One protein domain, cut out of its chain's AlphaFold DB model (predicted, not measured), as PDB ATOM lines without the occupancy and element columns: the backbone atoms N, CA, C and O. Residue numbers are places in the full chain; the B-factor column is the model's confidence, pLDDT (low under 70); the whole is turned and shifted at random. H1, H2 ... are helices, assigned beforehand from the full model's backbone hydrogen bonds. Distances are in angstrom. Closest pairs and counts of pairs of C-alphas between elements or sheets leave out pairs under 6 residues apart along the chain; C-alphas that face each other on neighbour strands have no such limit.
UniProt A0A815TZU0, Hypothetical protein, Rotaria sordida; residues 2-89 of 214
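Overview. This is residues 2 to 89 of the 214 residues of the protein "Hypothetical protein" of Rotaria sordida (UniProt A0A815TZU0). One long helix, H3, kinked near residue 31, makes most of the length, with two short helices, H1 and H2, gathered at its first end and H4 reached from its last end through a loop, residues 58 to 73. The shape is a thin, open rod with no common core: residues 24 to 48 of H3 stand free, and residues 81 to 89 of H4 stick out at the far end. The printed part has 88 residues with four named helices, in the order H1, H2, H3, H4, and no named strand; the class is all helix. The whole is extended, with a radius of gyration of the C-alphas of 23.3 A and spans of 67 by 30 by 18 A.

Along the chain. H3, residues 20 to 57, is 49.5 A long, from C-alpha 20 at (16.055, -68.757, -134.553) to C-alpha 57 at (63.219, -74.740, -120.798). H4, residues 74 to 89, is 22.3 A long and ends with C-alpha 89 at (80.359, -53.430, -127.205). H1, residues 2 to 7, measures 7.2 A, and H2, residues 9 to 12, measures 6.1 A.

Arrangement. H3 has a kink of 44 degrees near residue 31. H1 is close to H3 but not clearly touching, at a shallow tilt of 23 degrees, opposite ways; their closest C-alphas, those of Phe 7 and Leu 23, are 6.8 A apart. H1 and H2 only just touch, with 3 pairs of C-alphas within 8 A, and only at the corner by their tight link; the closest C-alphas, Gln 4 and His 11, are 5.7 A apart. H4 is apart from H1, H2 and H3. Every O i to N i+4 pair is within hydrogen-bond range in H4, against 32 of 34 in H3 and 1 of 2 in H1; H2 is too short for such a pair.

Size, cuts and confidence. The two C-alphas farthest apart, those of Arg 21 and His 89, are 69.1 A apart. The printed part has no cut. The link from H3 to H4, 16 residues, is long. Mean pLDDT of the printed part is 86.6, and residue 11 alone is under 70.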
ATOM      1  N   LEU A   2      26.723 -77.379-140.418       73.06
ATOM      2  CA  LEU A   2      25.309 -77.088-140.085       73.06
ATOM      3  C   LEU A   2      25.013 -75.588-139.866       73.06
ATOM      4  O   LEU A   2      24.052 -75.056-140.414       73.06
ATOM      5  N   ALA A   3      25.907 -74.881-139.165       73.94
ATOM      6  CA  ALA A   3      25.807 -73.432-138.964       73.94
ATOM      7  C   ALA A   3      25.799 -72.605-140.258       73.94
ATOM      8  O   ALA A   3      25.089 -71.611-140.337       73.94
ATOM      9  N   GLN A   4      26.533 -73.043-141.280       74.00
ATOM     10  CA  GLN A   4      26.713 -72.312-142.534       74.00
ATOM     11  C   GLN A   4      25.585 -72.560-143.546       74.00
ATOM     12  O   GLN A   4      25.332 -71.702-144.387       74.00
ATOM     13  N   TYR A   5      24.928 -73.724-143.478       73.69
ATOM     14  CA  TYR A   5      23.899 -74.133-144.444       73.69
ATOM     15  C   TYR A   5      22.464 -74.001-143.918       73.69
ATOM     16  O   TYR A   5      21.554 -73.795-144.712       73.69
ATOM     17  N   ILE A   6      22.240 -74.130-142.605       73.12
ATOM     18  CA  ILE A   6      20.882 -74.178-142.025       73.12
ATOM     19  C   ILE A   6      20.542 -72.913-141.228       73.12
ATOM     20  O   ILE A   6      19.387 -72.491-141.211       73.12
ATOM     21  N   PHE A   7      21.524 -72.300-140.562       74.44
ATOM     22  CA  PHE A   7      21.268 -71.175-139.656       74.44
ATOM     23  C   PHE A   7      21.564 -69.803-140.272       74.44
ATOM     24  O   PHE A   7      20.835 -68.853-139.982       74.44
ATOM     25  N   LEU A   8      22.583 -69.703-141.133       79.12
ATOM     26  CA  LEU A   8      23.020 -68.453-141.762       79.12
ATOM     27  C   LEU A   8      22.286 -68.187-143.085       79.12
ATOM     28  O   LEU A   8      22.262 -69.039-143.972       79.12
ATOM     29  N   GLN A   9      21.711 -66.994-143.234       77.00
ATOM     30  CA  GLN A   9      21.094 -66.554-144.487       77.00
ATOM     31  C   GLN A   9      22.180 -66.141-145.503       77.00
ATOM     32  O   GLN A   9      23.177 -65.530-145.123       77.00
ATOM     33  N   HIS A  10      22.016 -66.505-146.782       75.06
ATOM     34  CA  HIS A  10      22.992 -66.225-147.858       75.06
ATOM     35  C   HIS A  10      24.451 -66.587-147.508       75.06
ATOM     36  O   HIS A  10      25.369 -65.822-147.775       75.06
ATOM     37  N   HIS A  11      24.685 -67.727-146.847       66.69
ATOM     38  CA  HIS A  11      26.033 -68.187-146.466       66.69
ATOM     39  C   HIS A  11      26.892 -67.171-145.675       66.69
ATOM     40  O   HIS A  11      28.102 -67.366-145.560       66.69
ATOM     41  N   GLY A  12      26.282 -66.141-145.072       71.38
ATOM     42  CA  GLY A  12      26.979 -65.122-144.279       71.38
ATOM     43  C   GLY A  12      27.214 -63.780-144.975       71.38
ATOM     44  O   GLY A  12      27.893 -62.939-144.395       71.38
ATOM     45  N   GLU A  13      26.645 -63.542-146.161       74.62
ATOM     46  CA  GLU A  13      26.679 -62.216-146.816       74.62
ATOM     47  C   GLU A  13      25.896 -61.146-146.035       74.62
ATOM     48  O   GLU A  13      26.202 -59.957-146.106       74.62
ATOM     49  N   VAL A  14      24.913 -61.567-145.238       75.75
ATOM     50  CA  VAL A  14      24.143 -60.715-144.324       75.75
ATOM     51  C   VAL A  14      24.054 -61.396-142.963       75.75
ATOM     52  O   VAL A  14      23.805 -62.598-142.879       75.75
ATOM     53  N   LEU A  15      24.230 -60.631-141.878       76.00
ATOM     54  CA  LEU A  15      24.150 -61.122-140.494       76.00
ATOM     55  C   LEU A  15      22.684 -61.362-140.067       76.00
ATOM     56  O   LEU A  15      22.190 -60.757-139.118       76.00
ATOM     57  N   SER A  16      21.972 -62.222-140.796       77.00
ATOM     58  CA  SER A  16      20.573 -62.591-140.551       77.00
ATOM     59  C   SER A  16      20.432 -64.106-140.379       77.00
ATOM     60  O   SER A  16      21.120 -64.896-141.032       77.00
ATOM     61  N   LEU A  17      19.549 -64.517-139.464       80.38
ATOM     62  CA  LEU A  17      19.334 -65.912-139.074       80.38
ATOM     63  C   LEU A  17      17.936 -66.373-139.501       80.38
ATOM     64  O   LEU A  17      16.939 -65.831-139.027       80.38
ATOM     65  N   ASN A  18      17.856 -67.426-140.321       74.75
ATOM     66  CA  ASN A  18      16.591 -67.873-140.925       74.75
ATOM     67  C   ASN A  18      15.749 -68.815-140.043       74.75
ATOM     68  O   ASN A  18      14.598 -69.090-140.374       74.75
ATOM     69  N   ASN A  19      16.272 -69.323-138.917       77.12
ATOM     70  CA  ASN A  19      15.515 -70.253-138.067       77.12
ATOM     71  C   ASN A  19      15.919 -70.198-136.580       77.12
ATOM     72  O   ASN A  19      16.510 -71.124-136.017       77.12
ATOM     73  N   ARG A  20      15.606 -69.070-135.925       81.94
ATOM     74  CA  ARG A  20      16.055 -68.757-134.553       81.94
ATOM     75  C   ARG A  20      15.600 -69.774-133.499       81.94
ATOM     76  O   ARG A  20      16.352 -70.046-132.572       81.94
ATOM     77  N   ARG A  21      14.398 -70.354-133.622       83.69
ATOM     78  CA  ARG A  21      13.898 -71.354-132.656       83.69
ATOM     79  C   ARG A  21      14.693 -72.655-132.734       83.69
ATOM     80  O   ARG A  21      15.171 -73.126-131.711       83.69
ATOM     81  N   PHE A  22      14.900 -73.186-133.938       83.75
ATOM     82  CA  PHE A  22      15.685 -74.406-134.135       83.75
ATOM     83  C   PHE A  22      17.141 -74.225-133.686       83.75
ATOM     84  O   PHE A  22      17.698 -75.110-133.042       83.75
ATOM     85  N   LEU A  23      17.722 -73.041-133.924       85.75
ATOM     86  CA  LEU A  23      19.044 -72.679-133.410       85.75
ATOM     87  C   LEU A  23      19.102 -72.744-131.876       85.75
ATOM     88  O   LEU A  23      20.059 -73.280-131.334       85.75
ATOM     89  N   MET A  24      18.082 -72.241-131.172       86.50
ATOM     90  CA  MET A  24      18.049 -72.282-129.704       86.50
ATOM     91  C   MET A  24      17.957 -73.713-129.162       86.50
ATOM     92  O   MET A  24      18.689 -74.046-128.235       86.50
ATOM     93  N   ILE A  25      17.127 -74.576-129.764       87.69
ATOM     94  CA  ILE A  25      17.089 -76.007-129.413       87.69
ATOM     95  C   ILE A  25      18.459 -76.655-129.674       87.69
ATOM     96  O   ILE A  25      18.984 -77.363-128.819       87.69
ATOM     97  N   PHE A  26      19.069 -76.383-130.829       87.56
ATOM     98  CA  PHE A  26      20.369 -76.940-131.198       87.56
ATOM     99  C   PHE A  26      21.491 -76.496-130.249       87.56
ATOM    100  O   PHE A  26      22.301 -77.326-129.844       87.56
ATOM    101  N   ILE A  27      21.532 -75.219-129.859       89.31
ATOM    102  CA  ILE A  27      22.501 -74.708-128.878       89.31
ATOM    103  C   ILE A  27      22.261 -75.352-127.508       89.31
ATOM    104  O   ILE A  27      23.218 -75.748-126.855       89.31
ATOM    105  N   TYR A  28      21.002 -75.515-127.089       89.38
ATOM    106  CA  TYR A  28      20.674 -76.161-125.818       89.38
ATOM    107  C   TYR A  28      21.158 -77.620-125.763       89.38
ATOM    108  O   TYR A  28      21.753 -78.030-124.771       89.38
ATOM    109  N   PHE A  29      20.976 -78.388-126.842       88.19
ATOM    110  CA  PHE A  29      21.508 -79.751-126.933       88.19
ATOM    111  C   PHE A  29      23.041 -79.788-127.008       88.19
ATOM    112  O   PHE A  29      23.665 -80.634-126.366       88.19
ATOM    113  N   ASN A  30      23.663 -78.873-127.760       88.19
ATOM    114  CA  ASN A  30      25.124 -78.828-127.872       88.19
ATOM    115  C   ASN A  30      25.812 -78.306-126.617       88.19
ATOM    116  O   ASN A  30      26.959 -78.667-126.405       88.19
ATOM    117  N   PHE A  31      25.131 -77.558-125.749       90.56
ATOM    118  CA  PHE A  31      25.711 -77.048-124.507       90.56
ATOM    119  C   PHE A  31      26.407 -78.143-123.686       90.56
ATOM    120  O   PHE A  31      27.514 -77.946-123.187       90.56
ATOM    121  N   PHE A  32      25.787 -79.323-123.588       89.31
ATOM    122  CA  PHE A  32      26.390 -80.457-122.894       89.31
ATOM    123  C   PHE A  32      27.632 -80.969-123.632       89.31
ATOM    124  O   PHE A  32      28.686 -81.122-123.022       89.31
ATOM    125  N   LEU A  33      27.554 -81.173-124.951       90.81
ATOM    126  CA  LEU A  33      28.690 -81.626-125.762       90.81
ATOM    127  C   LEU A  33      29.855 -80.628-125.737       90.81
ATOM    128  O   LEU A  33      31.003 -81.037-125.586       90.81
ATOM    129  N   ASP A  34      29.565 -79.333-125.805       91.00
ATOM    130  CA  ASP A  34      30.540 -78.250-125.720       91.00
ATOM    131  C   ASP A  34      31.230 -78.222-124.351       91.00
ATOM    132  O   ASP A  34      32.429 -77.952-124.276       91.00
ATOM    133  N   ALA A  35      30.528 -78.573-123.267       93.12
ATOM    134  CA  ALA A  35      31.138 -78.718-121.945       93.12
ATOM    135  C   ALA A  35      32.141 -79.889-121.898       93.12
ATOM    136  O   ALA A  35      33.259 -79.721-121.402       93.12
ATOM    137  N   PHE A  36      31.798 -81.053-122.469       94.00
ATOM    138  CA  PHE A  36      32.728 -82.191-122.568       94.00
ATOM    139  C   PHE A  36      33.913 -81.896-123.492       94.00
ATOM    140  O   PHE A  36      35.060 -82.188-123.146       94.00
ATOM    141  N   LEU A  37      33.667 -81.276-124.647       94.19
ATOM    142  CA  LEU A  37      34.721 -80.851-125.570       94.19
ATOM    143  C   LEU A  37      35.628 -79.797-124.931       94.19
ATOM    144  O   LEU A  37      36.846 -79.862-125.092       94.19
ATOM    145  N   GLY A  38      35.064 -78.870-124.155       94.81
ATOM    146  CA  GLY A  38      35.808 -77.897-123.362       94.81
ATOM    147  C   GLY A  38      36.727 -78.566-122.341       94.81
ATOM    148  O   GLY A  38      37.896 -78.192-122.227       94.81
ATOM    149  N   PHE A  39      36.244 -79.609-121.660       95.88
ATOM    150  CA  PHE A  39      37.044 -80.397-120.721       95.88
ATOM    151  C   PHE A  39      38.210 -81.120-121.414       95.88
ATOM    152  O   PHE A  39      39.364 -80.959-121.009       95.88
ATOM    153  N   ILE A  40      37.939 -81.836-122.510       96.19
ATOM    154  CA  ILE A  40      38.976 -82.519-123.304       96.19
ATOM    155  C   ILE A  40      39.992 -81.504-123.850       96.19
ATOM    156  O   ILE A  40      41.203 -81.714-123.760       96.19
ATOM    157  N   SER A  41      39.522 -80.368-124.368       96.31
ATOM    158  CA  SER A  41      40.374 -79.288-124.872       96.31
ATOM    159  C   SER A  41      41.259 -78.690-123.774       96.31
ATOM    160  O   SER A  41      42.422 -78.378-124.027       96.31
ATOM    161  N   SER A  42      40.755 -78.565-122.543       95.81
ATOM    162  CA  SER A  42      41.541 -78.101-121.394       95.81
ATOM    163  C   SER A  42      42.690 -79.060-121.067       95.81
ATOM    164  O   SER A  42      43.831 -78.622-120.905       95.81
ATOM    165  N   ILE A  43      42.423 -80.373-121.070       97.06
ATOM    166  CA  ILE A  43      43.452 -81.405-120.872       97.06
ATOM    167  C   ILE A  43      44.498 -81.341-121.988       97.06
ATOM    168  O   ILE A  43      45.696 -81.277-121.711       97.06
ATOM    169  N   LEU A  44      44.068 -81.284-123.252       96.38
ATOM    170  CA  LEU A  44      44.985 -81.154-124.388       96.38
ATOM    171  C   LEU A  44      45.822 -79.872-124.306       96.38
ATOM    172  O   LEU A  44      47.000 -79.887-124.661       96.38
ATOM    173  N   ARG A  45      45.243 -78.763-123.829       94.88
ATOM    174  CA  ARG A  45      45.963 -77.502-123.614       94.88
ATOM    175  C   ARG A  45      47.040 -77.647-122.541       94.88
ATOM    176  O   ARG A  45      48.145 -77.152-122.744       94.88
ATOM    177  N   LEU A  46      46.743 -78.342-121.444       95.81
ATOM    178  CA  LEU A  46      47.707 -78.616-120.378       95.81
ATOM    179  C   LEU A  46      48.863 -79.474-120.906       95.81
ATOM    180  O   LEU A  46      50.020 -79.085-120.766       95.81
ATOM    181  N   ILE A  47      48.559 -80.573-121.605       96.44
ATOM    182  CA  ILE A  47      49.572 -81.462-122.196       96.44
ATOM    183  C   ILE A  47      50.483 -80.687-123.159       96.44
ATOM    184  O   ILE A  47      51.705 -80.751-123.040       96.44
ATOM    185  N   LYS A  48      49.905 -79.894-124.073       92.25
ATOM    186  CA  LYS A  48      50.676 -79.052-125.005       92.25
ATOM    187  C   LYS A  48      51.561 -78.040-124.275       92.25
ATOM    188  O   LYS A  48      52.702 -77.843-124.680       92.25
ATOM    189  N   SER A  49      51.059 -77.425-123.202       91.19
ATOM    190  CA  SER A  49      51.820 -76.464-122.397       91.19
ATOM    191  C   SER A  49      53.014 -77.112-121.700       91.19
ATOM    192  O   SER A  49      54.079 -76.507-121.654       91.19
ATOM    193  N   VAL A  50      52.859 -78.329-121.172       92.44
ATOM    194  CA  VAL A  50      53.952 -79.057-120.508       92.44
ATOM    195  C   VAL A  50      55.012 -79.480-121.520       92.44
ATOM    196  O   VAL A  50      56.193 -79.239-121.296       92.44
ATOM    197  N   ILE A  51      54.600 -80.042-122.661       92.69
ATOM    198  CA  ILE A  51      55.528 -80.430-123.735       92.69
ATOM    199  C   ILE A  51      56.295 -79.205-124.248       92.69
ATOM    200  O   ILE A  51      57.518 -79.249-124.360       92.69
ATOM    201  N   GLY A  52      55.590 -78.098-124.511       88.69
ATOM    202  CA  GLY A  52      56.214 -76.833-124.896       88.69
ATOM    203  C   GLY A  52      57.189 -76.339-123.830       88.69
ATOM    204  O   GLY A  52      58.334 -76.039-124.147       88.69
ATOM    205  N   GLY A  53      56.773 -76.343-122.562       87.75
ATOM    206  CA  GLY A  53      57.619 -75.970-121.431       87.75
ATOM    207  C   GLY A  53      58.927 -76.758-121.390       87.75
ATOM    208  O   GLY A  53      59.982 -76.147-121.316       87.75
ATOM    209  N   ILE A  54      58.887 -78.088-121.524       89.31
ATOM    210  CA  ILE A  54      60.092 -78.938-121.504       89.31
ATOM    211  C   ILE A  54      61.044 -78.601-122.660       89.31
ATOM    212  O   ILE A  54      62.250 -78.491-122.446       89.31
ATOM    213  N   ILE A  55      60.518 -78.408-123.875       88.81
ATOM    214  CA  ILE A  55      61.331 -78.082-125.058       88.81
ATOM    215  C   ILE A  55      61.978 -76.697-124.913       88.81
ATOM    216  O   ILE A  55      63.162 -76.534-125.211       88.81
ATOM    217  N   TYR A  56      61.218 -75.703-124.449       85.31
ATOM    218  CA  TYR A  56      61.699 -74.326-124.328       85.31
ATOM    219  C   TYR A  56      62.539 -74.082-123.074       85.31
ATOM    220  O   TYR A  56      63.372 -73.188-123.096       85.31
ATOM    221  N   MET A  57      62.423 -74.899-122.023       82.31
ATOM    222  CA  MET A  57      63.219 -74.740-120.798       82.31
ATOM    223  C   MET A  57      64.731 -74.825-121.059       82.31
ATOM    224  O   MET A  57      65.523 -74.198-120.364       82.31
ATOM    225  N   CYS A  58      65.146 -75.589-122.074       80.94
ATOM    226  CA  CYS A  58      66.552 -75.707-122.463       80.94
ATOM    227  C   CYS A  58      67.052 -74.497-123.281       80.94
ATOM    228  O   CYS A  58      68.259 -74.304-123.424       80.94
ATOM    229  N   ARG A  59      66.148 -73.666-123.817       84.12
ATOM    230  CA  ARG A  59      66.480 -72.582-124.745       84.12
ATOM    231  C   ARG A  59      66.164 -71.213-124.142       84.12
ATOM    232  O   ARG A  59      65.011 -70.836-124.008       84.12
ATOM    233  N   LEU A  60      67.208 -70.428-123.889       82.31
ATOM    234  CA  LEU A  60      67.114 -69.081-123.305       82.31
ATOM    235  C   LEU A  60      66.535 -68.016-124.258       82.31
ATOM    236  O   LEU A  60      66.166 -66.933-123.812       82.31
ATOM    237  N   ASP A  61      66.434 -68.319-125.557       83.31
ATOM    238  CA  ASP A  61      65.933 -67.384-126.576       83.31
ATOM    239  C   ASP A  61      64.414 -67.125-126.477       83.31
ATOM    240  O   ASP A  61      63.902 -66.224-127.143       83.31
ATOM    241  N   TYR A  62      63.670 -67.937-125.719       83.38
ATOM    242  CA  TYR A  62      62.212 -67.859-125.647       83.38
ATOM    243  C   TYR A  62      61.729 -67.925-124.205       83.38
ATOM    244  O   TYR A  62      62.053 -68.874-123.495       83.38
ATOM    245  N   SER A  63      60.898 -66.963-123.796       86.12
ATOM    246  CA  SER A  63      60.252 -67.047-122.493       86.12
ATOM    247  C   SER A  63      59.029 -67.968-122.565       86.12
ATOM    248  O   SER A  63      58.108 -67.702-123.342       86.12
ATOM    249  N   PRO A  64      58.959 -69.041-121.756       81.31
ATOM    250  CA  PRO A  64      57.755 -69.858-121.644       81.31
ATOM    251  C   PRO A  64      56.608 -69.101-120.954       81.31
ATOM    252  O   PRO A  64      55.460 -69.552-120.987       81.31
ATOM    253  N   LEU A  65      56.900 -67.957-120.325       80.25
ATOM    254  CA  LEU A  65      55.904 -67.059-119.762       80.25
ATOM    255  C   LEU A  65      55.308 -66.192-120.881       80.25
ATOM    256  O   LEU A  65      55.991 -65.757-121.801       80.25
ATOM    257  N   GLY A  66      53.997 -65.936-120.824       83.00
ATOM    258  CA  GLY A  66      53.332 -65.103-121.832       83.00
ATOM    259  C   GLY A  66      53.897 -63.678-121.883       83.00
ATOM    260  O   GLY A  66      54.439 -63.193-120.897       83.00
ATOM    261  N   ARG A  67      53.670 -62.958-122.993       84.19
ATOM    262  CA  ARG A  67      54.307 -61.658-123.311       84.19
ATOM    263  C   ARG A  67      54.338 -60.602-122.197       84.19
ATOM    264  O   ARG A  67      55.238 -59.780-122.133       84.19
ATOM    265  N   LYS A  68      53.332 -60.584-121.321       87.50
ATOM    266  CA  LYS A  68      53.255 -59.618-120.209       87.50
ATOM    267  C   LYS A  68      54.127 -59.991-119.003       87.50
ATOM    268  O   LYS A  68      54.327 -59.151-118.138       87.50
ATOM    269  N   LEU A  69      54.574 -61.239-118.930       85.19
ATOM    270  CA  LEU A  69      55.321 -61.820-117.817       85.19
ATOM    271  C   LEU A  69      56.734 -62.255-118.238       85.19
ATOM    272  O   LEU A  69      57.432 -62.870-117.442       85.19
ATOM    273  N   GLU A  70      57.177 -61.909-119.451       87.75
ATOM    274  CA  GLU A  70      58.538 -62.186-119.945       87.75
ATOM    275  C   GLU A  70      59.616 -61.625-119.005       87.75
ATOM    276  O   GLU A  70      60.668 -62.224-118.829       87.75
ATOM    277  N   THR A  71      59.340 -60.504-118.330       83.75
ATOM    278  CA  THR A  71      60.264 -59.885-117.365       83.75
ATOM    279  C   THR A  71      60.404 -60.664-116.057       83.75
ATOM    280  O   THR A  71      61.339 -60.412-115.304       83.75
ATOM    281  N   MET A  72      59.469 -61.567-115.744       86.12
ATOM    282  CA  MET A  72      59.566 -62.434-114.563       86.12
ATOM    283  C   MET A  72      60.450 -63.656-114.820       86.12
ATOM    284  O   MET A  72      60.887 -64.307-113.873       86.12
ATOM    285  N   ASP A  73      60.711 -63.969-116.086       90.00
ATOM    286  CA  ASP A  73      61.610 -65.040-116.471       90.00
ATOM    287  C   ASP A  73      63.064 -64.552-116.443       90.00
ATOM    288  O   ASP A  73      63.531 -63.815-117.317       90.00
ATOM    289  N   GLY A  74      63.794 -64.982-115.412       88.31
ATOM    290  CA  GLY A  74      65.198 -64.623-115.230       88.31
ATOM    291  C   GLY A  74      66.103 -65.114-116.365       88.31
ATOM    292  O   GLY A  74      67.087 -64.444-116.677       88.31
ATOM    293  N   GLY A  75      65.765 -66.237-117.012       88.62
ATOM    294  CA  GLY A  75      66.554 -66.785-118.116       88.62
ATOM    295  C   GLY A  75      66.480 -65.896-119.355       88.62
ATOM    296  O   GLY A  75      67.508 -65.456-119.875       88.62
ATOM    297  N   PHE A  76      65.259 -65.565-119.776       90.56
ATOM    298  CA  PHE A  76      65.023 -64.673-120.907       90.56
ATOM    299  C   PHE A  76      65.549 -63.251-120.650       90.56
ATOM    300  O   PHE A  76      66.219 -62.671-121.506       90.56
ATOM    301  N   SER A  77      65.344 -62.704-119.445       90.06
ATOM    302  CA  SER A  77      65.873 -61.380-119.090       90.06
ATOM    303  C   SER A  77      67.404 -61.326-119.144       90.06
ATOM    304  O   SER A  77      67.967 -60.333-119.616       90.06
ATOM    305  N   ALA A  78      68.093 -62.377-118.684       92.94
ATOM    306  CA  ALA A  78      69.549 -62.464-118.769       92.94
ATOM    307  C   ALA A  78      70.026 -62.530-120.228       92.94
ATOM    308  O   ALA A  78      70.988 -61.851-120.589       92.94
ATOM    309  N   TYR A  79      69.324 -63.281-121.082       92.81
ATOM    310  CA  TYR A  79      69.606 -63.341-122.514       92.81
ATOM    311  C   TYR A  79      69.444 -61.976-123.199       92.81
ATOM    312  O   TYR A  79      70.350 -61.530-123.905       92.81
ATOM    313  N   CYS A  80      68.344 -61.258-122.952       92.56
ATOM    314  CA  CYS A  80      68.154 -59.909-123.487       92.56
ATOM    315  C   CYS A  80      69.262 -58.949-123.028       92.56
ATOM    316  O   CYS A  80      69.783 -58.177-123.837       92.56
ATOM    317  N   GLY A  81      69.655 -59.022-121.752       93.81
ATOM    318  CA  GLY A  81      70.773 -58.244-121.216       93.81
ATOM    319  C   GLY A  81      72.101 -58.573-121.902       93.81
ATOM    320  O   GLY A  81      72.848 -57.661-122.264       93.81
ATOM    321  N   PHE A  82      72.365 -59.859-122.154       94.31
ATOM    322  CA  PHE A  82      73.536 -60.316-122.899       94.31
ATOM    323  C   PHE A  82      73.555 -59.748-124.324       94.31
ATOM    324  O   PHE A  82      74.539 -59.123-124.711       94.31
ATOM    325  N   ILE A  83      72.456 -59.867-125.074       94.31
ATOM    326  CA  ILE A  83      72.366 -59.334-126.442       94.31
ATOM    327  C   ILE A  83      72.541 -57.812-126.463       94.31
ATOM    328  O   ILE A  83      73.259 -57.291-127.314       94.31
ATOM    329  N   HIS A  84      71.939 -57.085-125.519       94.88
ATOM    330  CA  HIS A  84      72.105 -55.633-125.434       94.88
ATOM    331  C   HIS A  84      73.567 -55.238-125.185       94.88
ATOM    332  O   HIS A  84      74.092 -54.336-125.838       94.88
ATOM    333  N   THR A  85      74.237 -55.958-124.286       95.56
ATOM    334  CA  THR A  85      75.651 -55.754-123.951       95.56
ATOM    335  C   THR A  85      76.553 -56.066-125.148       95.56
ATOM    336  O   THR A  85      77.397 -55.248-125.516       95.56
ATOM    337  N   GLU A  86      76.327 -57.188-125.833       94.31
ATOM    338  CA  GLU A  86      77.047 -57.556-127.057       94.31
ATOM    339  C   GLU A  86      76.854 -56.517-128.168       94.31
ATOM    340  O   GLU A  86      77.821 -56.089-128.801       94.31
ATOM    341  N   CYS A  87      75.623 -56.043-128.383       93.31
ATOM    342  CA  CYS A  87      75.348 -54.995-129.361       93.31
ATOM    343  C   CYS A  87      76.030 -53.668-129.005       93.31
ATOM    344  O   CYS A  87      76.512 -52.983-129.909       93.31
ATOM    345  N   ALA A  88      76.094 -53.309-127.719       92.06
ATOM    346  CA  ALA A  88      76.748 -52.087-127.262       92.06
ATOM    347  C   ALA A  88      78.275 -52.145-127.440       92.06
ATOM    348  O   ALA A  88      78.878 -51.183-127.919       92.06
ATOM    349  N   HIS A  89      78.905 -53.277-127.113       92.75
ATOM    350  CA  HIS A  89      80.359 -53.430-127.205       92.75
ATOM    351  C   HIS A  89      80.857 -53.760-128.614       92.75
ATOM    352  O   HIS A  89      81.923 -53.293-129.018       92.75
TER     353      HIS A  89